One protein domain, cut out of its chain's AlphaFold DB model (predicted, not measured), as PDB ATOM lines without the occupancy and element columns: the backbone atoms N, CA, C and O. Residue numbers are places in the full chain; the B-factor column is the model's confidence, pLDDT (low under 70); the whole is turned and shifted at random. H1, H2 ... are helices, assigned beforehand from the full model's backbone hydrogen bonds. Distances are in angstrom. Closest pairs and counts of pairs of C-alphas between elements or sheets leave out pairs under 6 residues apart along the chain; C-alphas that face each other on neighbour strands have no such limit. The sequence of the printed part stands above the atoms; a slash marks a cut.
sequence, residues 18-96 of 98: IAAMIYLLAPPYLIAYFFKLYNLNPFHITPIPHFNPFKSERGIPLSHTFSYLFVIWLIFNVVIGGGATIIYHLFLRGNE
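Overview. This is residues 18 to 96 of the 98 residues of an uncharacterized protein of Yersinia enterocolitica (UniProt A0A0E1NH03). Two helices make a splayed helical hairpin, a V whose joined end bears a long looped link, residues 38 to 61. H2 is the long arm, and its residues 78 to 96 stick out free, as do residues 18 to 23 of H1. The 79 printed residues hold H1, then H2, and no named strand; the class is all helix. The whole is flat, 55 by 34 by 15 A, and only just loose, close to extended, with a radius of gyration of the C-alphas of 17.1 A.

Along the chain. H1, residues 18 to 37, begins at C-alpha 18 (165.930, 159.098, 180.590) and spans 26.3 A. It has a kink of 37 degrees near residue 25. H2, residues 62 to 96, spans 48.8 A to C-alpha 96 (152.406, 127.884, 189.018).

Arrangement. H1 touches H2 at residues 62 to 74 of H2 alone; the closest C-alphas, of Ala 32 and Phe 66, are 5.2 A apart. They run opposite ways at a steep tilt of 44 degrees. O i to N i+4 pairs are within hydrogen-bond range in 14 of 16 for H1 and 28 of 31 for H2.

Size, cuts and confidence. The C-alphas farthest apart, of Ser 56 and Glu 96, are 55.2 A apart. The printed part has no cut; the link is long. pLDDT is under 70 at residues 46, 49 and 93 to 96.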
ATOM      1  N   ILE A  18     164.986 158.696 181.641       95.69
ATOM      2  CA  ILE A  18     165.930 159.098 180.590       95.69
ATOM      3  C   ILE A  18     166.260 157.913 179.679       95.69
ATOM      4  O   ILE A  18     166.212 158.048 178.458       95.69
ATOM      5  N   ALA A  19     166.548 156.745 180.250       95.44
ATOM      6  CA  ALA A  19     166.832 155.534 179.489       95.44
ATOM      7  C   ALA A  19     165.628 155.114 178.633       95.44
ATOM      8  O   ALA A  19     165.801 154.793 177.460       95.44
ATOM      9  N   ALA A  20     164.413 155.187 179.182       93.50
ATOM     10  CA  ALA A  20     163.187 154.906 178.442       93.50
ATOM     11  C   ALA A  20     162.978 155.899 177.289       93.50
ATOM     12  O   ALA A  20     162.668 155.481 176.177       93.50
ATOM     13  N   MET A  21     163.209 157.197 177.509       95.50
ATOM     14  CA  MET A  21     163.129 158.211 176.452       95.50
ATOM     15  C   MET A  21     164.163 157.972 175.350       95.50
ATOM     16  O   MET A  21     163.826 158.064 174.171       95.50
ATOM     17  N   ILE A  22     165.402 157.630 175.713       96.50
ATOM     18  CA  ILE A  22     166.456 157.286 174.750       96.50
ATOM     19  C   ILE A  22     166.051 156.049 173.951       96.50
ATOM     20  O   ILE A  22     166.111 156.077 172.726       96.50
ATOM     21  N   TYR A  23     165.584 154.989 174.608       94.88
ATOM     22  CA  TYR A  23     165.111 153.781 173.935       94.88
ATOM     23  C   TYR A  23     163.936 154.056 172.986       94.88
ATOM     24  O   TYR A  23     163.855 153.487 171.899       94.88
ATOM     25  N   LEU A  24     163.029 154.948 173.377       93.94
ATOM     26  CA  LEU A  24     161.845 155.270 172.593       93.94
ATOM     27  C   LEU A  24     162.176 156.135 171.367       93.94
ATOM     28  O   LEU A  24     161.607 155.930 170.297       93.94
ATOM     29  N   LEU A  25     163.079 157.106 171.521       95.25
ATOM     30  CA  LEU A  25     163.339 158.142 170.516       95.25
ATOM     31  C   LEU A  25     164.578 157.870 169.662       95.25
ATOM     32  O   LEU A  25     164.572 158.187 168.472       95.25
ATOM     33  N   ALA A  26     165.642 157.305 170.234       95.25
ATOM     34  CA  ALA A  26     166.912 157.159 169.532       95.25
ATOM     35  C   ALA A  26     166.832 156.200 168.334       95.25
ATOM     36  O   ALA A  26     167.310 156.594 167.271       95.25
ATOM     37  N   PRO A  27     166.204 155.008 168.415       94.94
ATOM     38  CA  PRO A  27     166.105 154.116 167.260       94.94
ATOM     39  C   PRO A  27     165.422 154.759 166.038       94.94
ATOM     40  O   PRO A  27     166.057 154.815 164.980       94.94
ATOM     41  N   PRO A  28     164.198 155.324 166.136       95.62
ATOM     42  CA  PRO A  28     163.562 155.949 164.978       95.62
ATOM     43  C   PRO A  28     164.317 157.194 164.502       95.62
ATOM     44  O   PRO A  28     164.373 157.445 163.298       95.62
ATOM     45  N   TYR A  29     164.943 157.953 165.407       95.81
ATOM     46  CA  TYR A  29     165.725 159.134 165.040       95.81
ATOM     47  C   TYR A  29     167.002 158.785 164.270       95.81
ATOM     48  O   TYR A  29     167.267 159.385 163.229       95.81
ATOM     49  N   LEU A  30     167.773 157.800 164.735       96.50
ATOM     50  CA  LEU A  30     169.008 157.363 164.079       96.50
ATOM     51  C   LEU A  30     168.730 156.805 162.681       96.50
ATOM     52  O   LEU A  30     169.431 157.149 161.730       96.50
ATOM     53  N   ILE A  31     167.670 156.007 162.536       94.31
ATOM     54  CA  ILE A  31     167.260 155.467 161.237       94.31
ATOM     55  C   ILE A  31     166.780 156.598 160.313       94.31
ATOM     56  O   ILE A  31     167.184 156.665 159.152       94.31
ATOM     57  N   ALA A  32     165.966 157.533 160.812       94.44
ATOM     58  CA  ALA A  32     165.530 158.682 160.019       94.44
ATOM     59  C   ALA A  32     166.716 159.544 159.555       94.44
ATOM     60  O   ALA A  32     166.753 159.992 158.405       94.44
ATOM     61  N   TYR A  33     167.700 159.743 160.434       94.50
ATOM     62  CA  TYR A  33     168.923 160.469 160.121       94.50
ATOM     63  C   TYR A  33     169.748 159.760 159.047       94.50
ATOM     64  O   TYR A  33     170.222 160.417 158.122       94.50
ATOM     65  N   PHE A  34     169.862 158.431 159.115       94.81
ATOM     66  CA  PHE A  34     170.509 157.629 158.078       94.81
ATOM     67  C   PHE A  34     169.865 157.865 156.703       94.81
ATOM     68  O   PHE A  34     170.559 158.222 155.753       94.81
ATOM     69  N   PHE A  35     168.536 157.770 156.591       92.25
ATOM     70  CA  PHE A  35     167.852 158.018 155.315       92.25
ATOM     71  C   PHE A  35     168.058 159.445 154.798       92.25
ATOM     72  O   PHE A  35     168.275 159.642 153.601       92.25
ATOM     73  N   LYS A  36     168.067 160.439 155.695       92.06
ATOM     74  CA  LYS A  36     168.383 161.826 155.334       92.06
ATOM     75  C   LYS A  36     169.811 161.960 154.799       92.06
ATOM     76  O   LYS A  36     170.006 162.618 153.781       92.06
ATOM     77  N   LEU A  37     170.790 161.355 155.474       93.31
ATOM     78  CA  LEU A  37     172.210 161.451 155.130       93.31
ATOM     79  C   LEU A  37     172.488 160.947 153.709       93.31
ATOM     80  O   LEU A  37     173.236 161.580 152.970       93.31
ATOM     81  N   TYR A  38     171.847 159.847 153.319       91.31
ATOM     82  CA  TYR A  38     172.009 159.247 151.993       91.31
ATOM     83  C   TYR A  38     170.969 159.723 150.966       91.31
ATOM     84  O   TYR A  38     170.916 159.191 149.859       91.31
ATOM     85  N   ASN A  39     170.145 160.722 151.308       89.56
ATOM     86  CA  ASN A  39     169.071 161.243 150.456       89.56
ATOM     87  C   ASN A  39     168.110 160.147 149.940       89.56
ATOM     88  O   ASN A  39     167.629 160.185 148.803       89.56
ATOM     89  N   LEU A  40     167.844 159.156 150.790       88.12
ATOM     90  CA  LEU A  40     167.024 157.986 150.498       88.12
ATOM     91  C   LEU A  40     165.573 158.221 150.931       88.12
ATOM     92  O   LEU A  40     165.312 158.831 151.970       88.12
ATOM     93  N   ASN A  41     164.624 157.681 150.163       87.94
ATOM     94  CA  ASN A  41     163.234 157.579 150.594       87.94
ATOM     95  C   ASN A  41     162.976 156.174 151.169       87.94
ATOM     96  O   ASN A  41     162.943 155.216 150.397       87.94
ATOM     97  N   PRO A  42     162.744 156.028 152.485       85.19
ATOM     98  CA  PRO A  42     162.467 154.726 153.095       85.19
ATOM     99  C   PRO A  42     161.146 154.095 152.640       85.19
ATOM    100  O   PRO A  42     160.946 152.900 152.836       85.19
ATOM    101  N   PHE A  43     160.246 154.877 152.043       86.00
ATOM    102  CA  PHE A  43     158.948 154.412 151.555       86.00
ATOM    103  C   PHE A  43     158.955 154.103 150.057       86.00
ATOM    104  O   PHE A  43     157.974 153.575 149.535       86.00
ATOM    105  N   HIS A  44     160.055 154.394 149.356       80.88
ATOM    106  CA  HIS A  44     160.219 154.024 147.955       80.88
ATOM    107  C   HIS A  44     160.652 152.557 147.854       80.88
ATOM    108  O   HIS A  44     161.817 152.232 147.636       80.88
ATOM    109  N   ILE A  45     159.683 151.662 148.025       77.75
ATOM    110  CA  ILE A  45     159.861 150.218 147.886       77.75
ATOM    111  C   ILE A  45     159.472 149.846 146.451       77.75
ATOM    112  O   ILE A  45     158.293 149.866 146.104       77.75
ATOM    113  N   THR A  46     160.454 149.515 145.609       65.88
ATOM    114  CA  THR A  46     160.275 149.189 144.178       65.88
ATOM    115  C   THR A  46     159.153 148.184 143.873       65.88
ATOM    116  O   THR A  46     158.410 148.430 142.925       65.88
ATOM    117  N   PRO A  47     158.956 147.093 144.641       71.06
ATOM    118  CA  PRO A  47     157.846 146.172 144.385       71.06
ATOM    119  C   PRO A  47     156.466 146.671 144.853       71.06
ATOM    120  O   PRO A  47     155.466 146.041 144.520       71.06
ATOM    121  N   ILE A  48     156.370 147.769 145.619       73.94
ATOM    122  CA  ILE A  48     155.103 148.265 146.191       73.94
ATOM    123  C   ILE A  48     155.018 149.800 146.065       73.94
ATOM    124  O   ILE A  48     155.109 150.523 147.059       73.94
ATOM    125  N   PRO A  49     154.797 150.334 144.852       65.06
ATOM    126  CA  PRO A  49     154.793 151.780 144.618       65.06
ATOM    127  C   PRO A  49     153.686 152.529 145.384       65.06
ATOM    128  O   PRO A  49     153.866 153.689 145.740       65.06
ATOM    129  N   HIS A  50     152.570 151.864 145.712       73.12
ATOM    130  CA  HIS A  50     151.492 152.436 146.537       73.12
ATOM    131  C   HIS A  50     151.870 152.623 148.014       73.12
ATOM    132  O   HIS A  50     151.151 153.303 148.743       73.12
ATOM    133  N   PHE A  51     152.976 152.030 148.472       75.19
ATOM    134  CA  PHE A  51     153.431 152.164 149.854       75.19
ATOM    135  C   PHE A  51     154.136 153.499 150.120       75.19
ATOM    136  O   PHE A  51     154.408 153.824 151.271       75.19
ATOM    137  N   ASN A  52     154.425 154.284 149.077       77.06
ATOM    138  CA  ASN A  52     155.023 155.603 149.211       77.06
ATOM    139  C   ASN A  52     153.925 156.674 149.344       77.06
ATOM    140  O   ASN A  52     153.384 157.114 148.326       77.06
ATOM    141  N   PRO A  53     153.588 157.150 150.562       73.62
ATOM    142  CA  PRO A  53     152.621 158.237 150.713       73.62
ATOM    143  C   PRO A  53     153.177 159.570 150.190       73.62
ATOM    144  O   PRO A  53     152.434 160.539 150.033       73.62
ATOM    145  N   PHE A  54     154.483 159.639 149.914       79.62
ATOM    146  CA  PHE A  54     155.145 160.812 149.372       79.62
ATOM    147  C   PHE A  54     155.336 160.642 147.866       79.62
ATOM    148  O   PHE A  54     155.907 159.666 147.404       79.62
ATOM    149  N   LYS A  55     154.966 161.641 147.062       72.12
ATOM    150  CA  LYS A  55     155.253 161.644 145.611       72.12
ATOM    151  C   LYS A  55     156.737 161.906 145.284       72.12
ATOM    152  O   LYS A  55     157.050 162.411 144.214       72.12
ATOM    153  N   SER A  56     157.643 161.639 146.224       73.56
ATOM    154  CA  SER A  56     159.083 161.837 146.062       73.56
ATOM    155  C   SER A  56     159.762 160.496 145.834       73.56
ATOM    156  O   SER A  56     159.584 159.562 146.613       73.56
ATOM    157  N   GLU A  57     160.587 160.412 144.797       74.00
ATOM    158  CA  GLU A  57     161.425 159.238 144.543       74.00
ATOM    159  C   GLU A  57     162.706 159.239 145.392       74.00
ATOM    160  O   GLU A  57     163.348 158.200 145.542       74.00
ATOM    161  N   ARG A  58     163.068 160.399 145.958       74.81
ATOM    162  CA  ARG A  58     164.297 160.655 146.727       74.81
ATOM    163  C   ARG A  58     163.976 161.153 148.137       74.81
ATOM    164  O   ARG A  58     162.805 161.231 148.512       74.81
ATOM    165  N   GLY A  59     165.017 161.477 148.901       80.25
ATOM    166  CA  GLY A  59     164.947 161.918 150.291       80.25
ATOM    167  C   GLY A  59     163.761 162.822 150.617       80.25
ATOM    168  O   GLY A  59     163.416 163.754 149.893       80.25
ATOM    169  N   ILE A  60     163.135 162.508 151.744       87.44
ATOM    170  CA  ILE A  60     161.995 163.221 152.315       87.44
ATOM    171  C   ILE A  60     162.438 163.945 153.596       87.44
ATOM    172  O   ILE A  60     163.473 163.592 154.175       87.44
ATOM    173  N   PRO A  61     161.699 164.967 154.065       89.31
ATOM    174  CA  PRO A  61     162.125 165.712 155.239       89.31
ATOM    175  C   PRO A  61     162.217 164.812 156.474       89.31
ATOM    176  O   PRO A  61     161.377 163.941 156.700       89.31
ATOM    177  N   LEU A  62     163.231 165.067 157.303       89.12
ATOM    178  CA  LEU A  62     163.559 164.244 158.471       89.12
ATOM    179  C   LEU A  62     162.373 164.051 159.419       89.12
ATOM    180  O   LEU A  62     162.180 162.957 159.934       89.12
ATOM    181  N   SER A  63     161.581 165.103 159.633       89.69
ATOM    182  CA  SER A  63     160.391 165.072 160.487       89.69
ATOM    183  C   SER A  63     159.356 164.058 159.997       89.69
ATOM    184  O   SER A  63     158.793 163.327 160.808       89.69
ATOM    185  N   HIS A  64     159.151 163.959 158.680       90.31
ATOM    186  CA  HIS A  64     158.231 162.993 158.091       90.31
ATOM    187  C   HIS A  64     158.743 161.567 158.284       90.31
ATOM    188  O   HIS A  64     158.027 160.752 158.865       90.31
ATOM    189  N   THR A  65     159.993 161.283 157.906       91.88
ATOM    190  CA  THR A  65     160.593 159.956 158.118       91.88
ATOM    191  C   THR A  65     160.557 159.543 159.584       91.88
ATOM    192  O   THR A  65     160.136 158.435 159.905       91.88
ATOM    193  N   PHE A  66     160.959 160.448 160.478       93.81
ATOM    194  CA  PHE A  66     160.965 160.204 161.911       93.81
ATOM    195  C   PHE A  66     159.566 159.889 162.432       93.81
ATOM    196  O   PHE A  66     159.406 158.892 163.122       93.81
ATOM    197  N   SER A  67     158.555 160.692 162.085       92.94
ATOM    198  CA  SER A  67     157.191 160.489 162.583       92.94
ATOM    199  C   SER A  67     156.625 159.117 162.202       92.94
ATOM    200  O   SER A  67     156.089 158.415 163.057       92.94
ATOM    201  N   TYR A  68     156.821 158.689 160.954       91.56
ATOM    202  CA  TYR A  68     156.380 157.377 160.485       91.56
ATOM    203  C   TYR A  68     157.139 156.239 161.171       91.56
ATOM    204  O   TYR A  68     156.520 155.302 161.675       91.56
ATOM    205  N   LEU A  69     158.471 156.331 161.243       93.12
ATOM    206  CA  LEU A  69     159.285 155.327 161.929       93.12
ATOM    207  C   LEU A  69     158.965 155.257 163.422       93.12
ATOM    208  O   LEU A  69     158.950 154.168 163.984       93.12
ATOM    209  N   PHE A  70     158.674 156.390 164.057       94.88
ATOM    210  CA  PHE A  70     158.284 156.461 165.457       94.88
ATOM    211  C   PHE A  70     156.955 155.741 165.702       94.88
ATOM    212  O   PHE A  70     156.867 154.927 166.615       94.88
ATOM    213  N   VAL A  71     155.944 155.960 164.857       94.75
ATOM    214  CA  VAL A  71     154.660 155.245 164.960       94.75
ATOM    215  C   VAL A  71     154.843 153.740 164.754       94.75
ATOM    216  O   VAL A  71     154.337 152.952 165.553       94.75
ATOM    217  N   ILE A  72     155.608 153.326 163.739       93.12
ATOM    218  CA  ILE A  72     155.922 151.905 163.505       93.12
ATOM    219  C   ILE A  72     156.654 151.311 164.716       93.12
ATOM    220  O   ILE A  72     156.319 150.215 165.163       93.12
ATOM    221  N   TRP A  73     157.608 152.049 165.285       96.06
ATOM    222  CA  TRP A  73     158.357 151.639 166.471       96.06
ATOM    223  C   TRP A  73     157.456 151.464 167.698       96.06
ATOM    224  O   TRP A  73     157.600 150.481 168.426       96.06
ATOM    225  N   LEU A  74     156.491 152.364 167.912       95.56
ATOM    226  CA  LEU A  74     155.501 152.239 168.984       95.56
ATOM    227  C   LEU A  74     154.629 150.995 168.808       95.56
ATOM    228  O   LEU A  74     154.474 150.225 169.754       95.56
ATOM    229  N   ILE A  75     154.102 150.769 167.601       96.12
ATOM    230  CA  ILE A  75     153.283 149.587 167.296       96.12
ATOM    231  C   ILE A  75     154.092 148.315 167.550       96.12
ATOM    232  O   ILE A  75     153.617 147.409 168.230       96.12
ATOM    233  N   PHE A  76     155.333 148.263 167.066       94.88
ATOM    234  CA  PHE A  76     156.230 147.128 167.267       94.88
ATOM    235  C   PHE A  76     156.461 146.826 168.755       94.88
ATOM    236  O   PHE A  76     156.348 145.677 169.177       94.88
ATOM    237  N   ASN A  77     156.708 147.859 169.566       94.00
ATOM    238  CA  ASN A  77     156.876 147.716 171.012       94.00
ATOM    239  C   ASN A  77     155.606 147.206 171.705       94.00
ATOM    240  O   ASN A  77     155.694 146.336 172.570       94.00
ATOM    241  N   VAL A  78     154.427 147.699 171.311       95.12
ATOM    242  CA  VAL A  78     153.143 147.215 171.844       95.12
ATOM    243  C   VAL A  78     152.907 145.755 171.464       95.12
ATOM    244  O   VAL A  78     152.496 144.970 172.314       95.12
ATOM    245  N   VAL A  79     153.197 145.367 170.220       96.06
ATOM    246  CA  VAL A  79     153.038 143.984 169.747       96.06
ATOM    247  C   VAL A  79     153.977 143.037 170.492       96.06
ATOM    248  O   VAL A  79     153.531 141.993 170.963       96.06
ATOM    249  N   ILE A  80     155.251 143.402 170.657       94.06
ATOM    250  CA  ILE A  80     156.210 142.593 171.422       94.06
ATOM    251  C   ILE A  80     155.809 142.512 172.889       94.06
ATOM    252  O   ILE A  80     155.792 141.419 173.451       94.06
ATOM    253  N   GLY A  81     155.471 143.645 173.508       92.56
ATOM    254  CA  GLY A  81     155.062 143.693 174.907       92.56
ATOM    255  C   GLY A  81     153.814 142.849 175.155       92.56
ATOM    256  O   GLY A  81     153.828 141.968 176.011       92.56
ATOM    257  N   GLY A  82     152.771 143.045 174.347       93.31
ATOM    258  CA  GLY A  82     151.537 142.264 174.414       93.31
ATOM    259  C   GLY A  82     151.772 140.776 174.154       93.31
ATOM    260  O   GLY A  82     151.278 139.940 174.906       93.31
ATOM    261  N   GLY A  83     152.582 140.434 173.150       92.94
ATOM    262  CA  GLY A  83     152.970 139.053 172.860       92.94
ATOM    263  C   GLY A  83     153.701 138.393 174.031       92.94
ATOM    264  O   GLY A  83     153.333 137.293 174.441       92.94
ATOM    265  N   ALA A  84     154.671 139.083 174.634       92.06
ATOM    266  CA  ALA A  84     155.382 138.605 175.817       92.06
ATOM    267  C   ALA A  84     154.436 138.409 177.012       92.06
ATOM    268  O   ALA A  84     154.535 137.399 177.708       92.06
ATOM    269  N   THR A  85     153.480 139.320 177.225       92.00
ATOM    270  CA  THR A  85     152.456 139.188 178.273       92.00
ATOM    271  C   THR A  85     151.542 137.985 178.039       92.00
ATOM    272  O   THR A  85     151.260 137.240 178.979       92.00
ATOM    273  N   ILE A  86     151.107 137.751 176.799       92.19
ATOM    274  CA  ILE A  86     150.290 136.584 176.438       92.19
ATOM    275  C   ILE A  86     151.075 135.290 176.682       92.19
ATOM    276  O   ILE A  86     150.564 134.385 177.339       92.19
ATOM    277  N   ILE A  87     152.325 135.213 176.215       91.62
ATOM    278  CA  ILE A  87     153.199 134.049 176.429       91.62
ATOM    279  C   ILE A  87     153.403 133.803 177.928       91.62
ATOM    280  O   ILE A  87     153.250 132.674 178.392       91.62
ATOM    281  N   TYR A  88     153.685 134.852 178.701       90.06
ATOM    282  CA  TYR A  88     153.831 134.758 180.152       90.06
ATOM    283  C   TYR A  88     152.571 134.181 180.816       90.06
ATOM    284  O   TYR A  88     152.654 133.257 181.629       90.06
ATOM    285  N   HIS A  89     151.387 134.663 180.435       87.44
ATOM    286  CA  HIS A  89     150.136 134.156 180.992       87.44
ATOM    287  C   HIS A  89     149.817 132.717 180.586       87.44
ATOM    288  O   HIS A  89     149.328 131.961 181.423       87.44
ATOM    289  N   LEU A  90     150.091 132.330 179.341       87.81
ATOM    290  CA  LEU A  90     149.778 130.989 178.851       87.81
ATOM    291  C   LEU A  90     150.747 129.927 179.381       87.81
ATOM    292  O   LEU A  90     150.306 128.846 179.764       87.81
ATOM    293  N   PHE A  91     152.046 130.224 179.422       82.19
ATOM    294  CA  PHE A  91     153.077 129.220 179.709       82.19
ATOM    295  C   PHE A  91     153.609 129.263 181.142       82.19
ATOM    296  O   PHE A  91     153.884 128.211 181.712       82.19
ATOM    297  N   LEU A  92     153.766 130.450 181.734       71.25
ATOM    298  CA  LEU A  92     154.388 130.593 183.057       71.25
ATOM    299  C   LEU A  92     153.338 130.597 184.170       71.25
ATOM    300  O   LEU A  92     153.445 129.817 185.113       71.25
ATOM    301  N   ARG A  93     152.256 131.373 184.027       65.12
ATOM    302  CA  ARG A  93     151.185 131.417 185.041       65.12
ATOM    303  C   ARG A  93     150.378 130.115 185.133       65.12
ATOM    304  O   ARG A  93     149.900 129.766 186.206       65.12
ATOM    305  N   GLY A  94     150.222 129.389 184.025       59.38
ATOM    306  CA  GLY A  94     149.541 128.089 184.013       59.38
ATOM    307  C   GLY A  94     150.302 126.980 184.748       59.38
ATOM    308  O   GLY A  94     149.685 126.009 185.174       59.38
ATOM    309  N   ASN A  95     151.620 127.133 184.921       57.59
ATOM    310  CA  ASN A  95     152.482 126.138 185.561       57.59
ATOM    311  C   ASN A  95     152.638 126.362 187.075       57.59
ATOM    312  O   ASN A  95     152.960 125.423 187.785       57.59
ATOM    313  N   GLU A  96     152.389 127.578 187.575       58.91
ATOM    314  CA  GLU A  96     152.406 127.884 189.018       58.91
ATOM    315  C   GLU A  96     151.118 127.455 189.747       58.91
ATOM    316  O   GLU A  96     151.108 127.350 190.969       58.91
TER     317      GLU A  96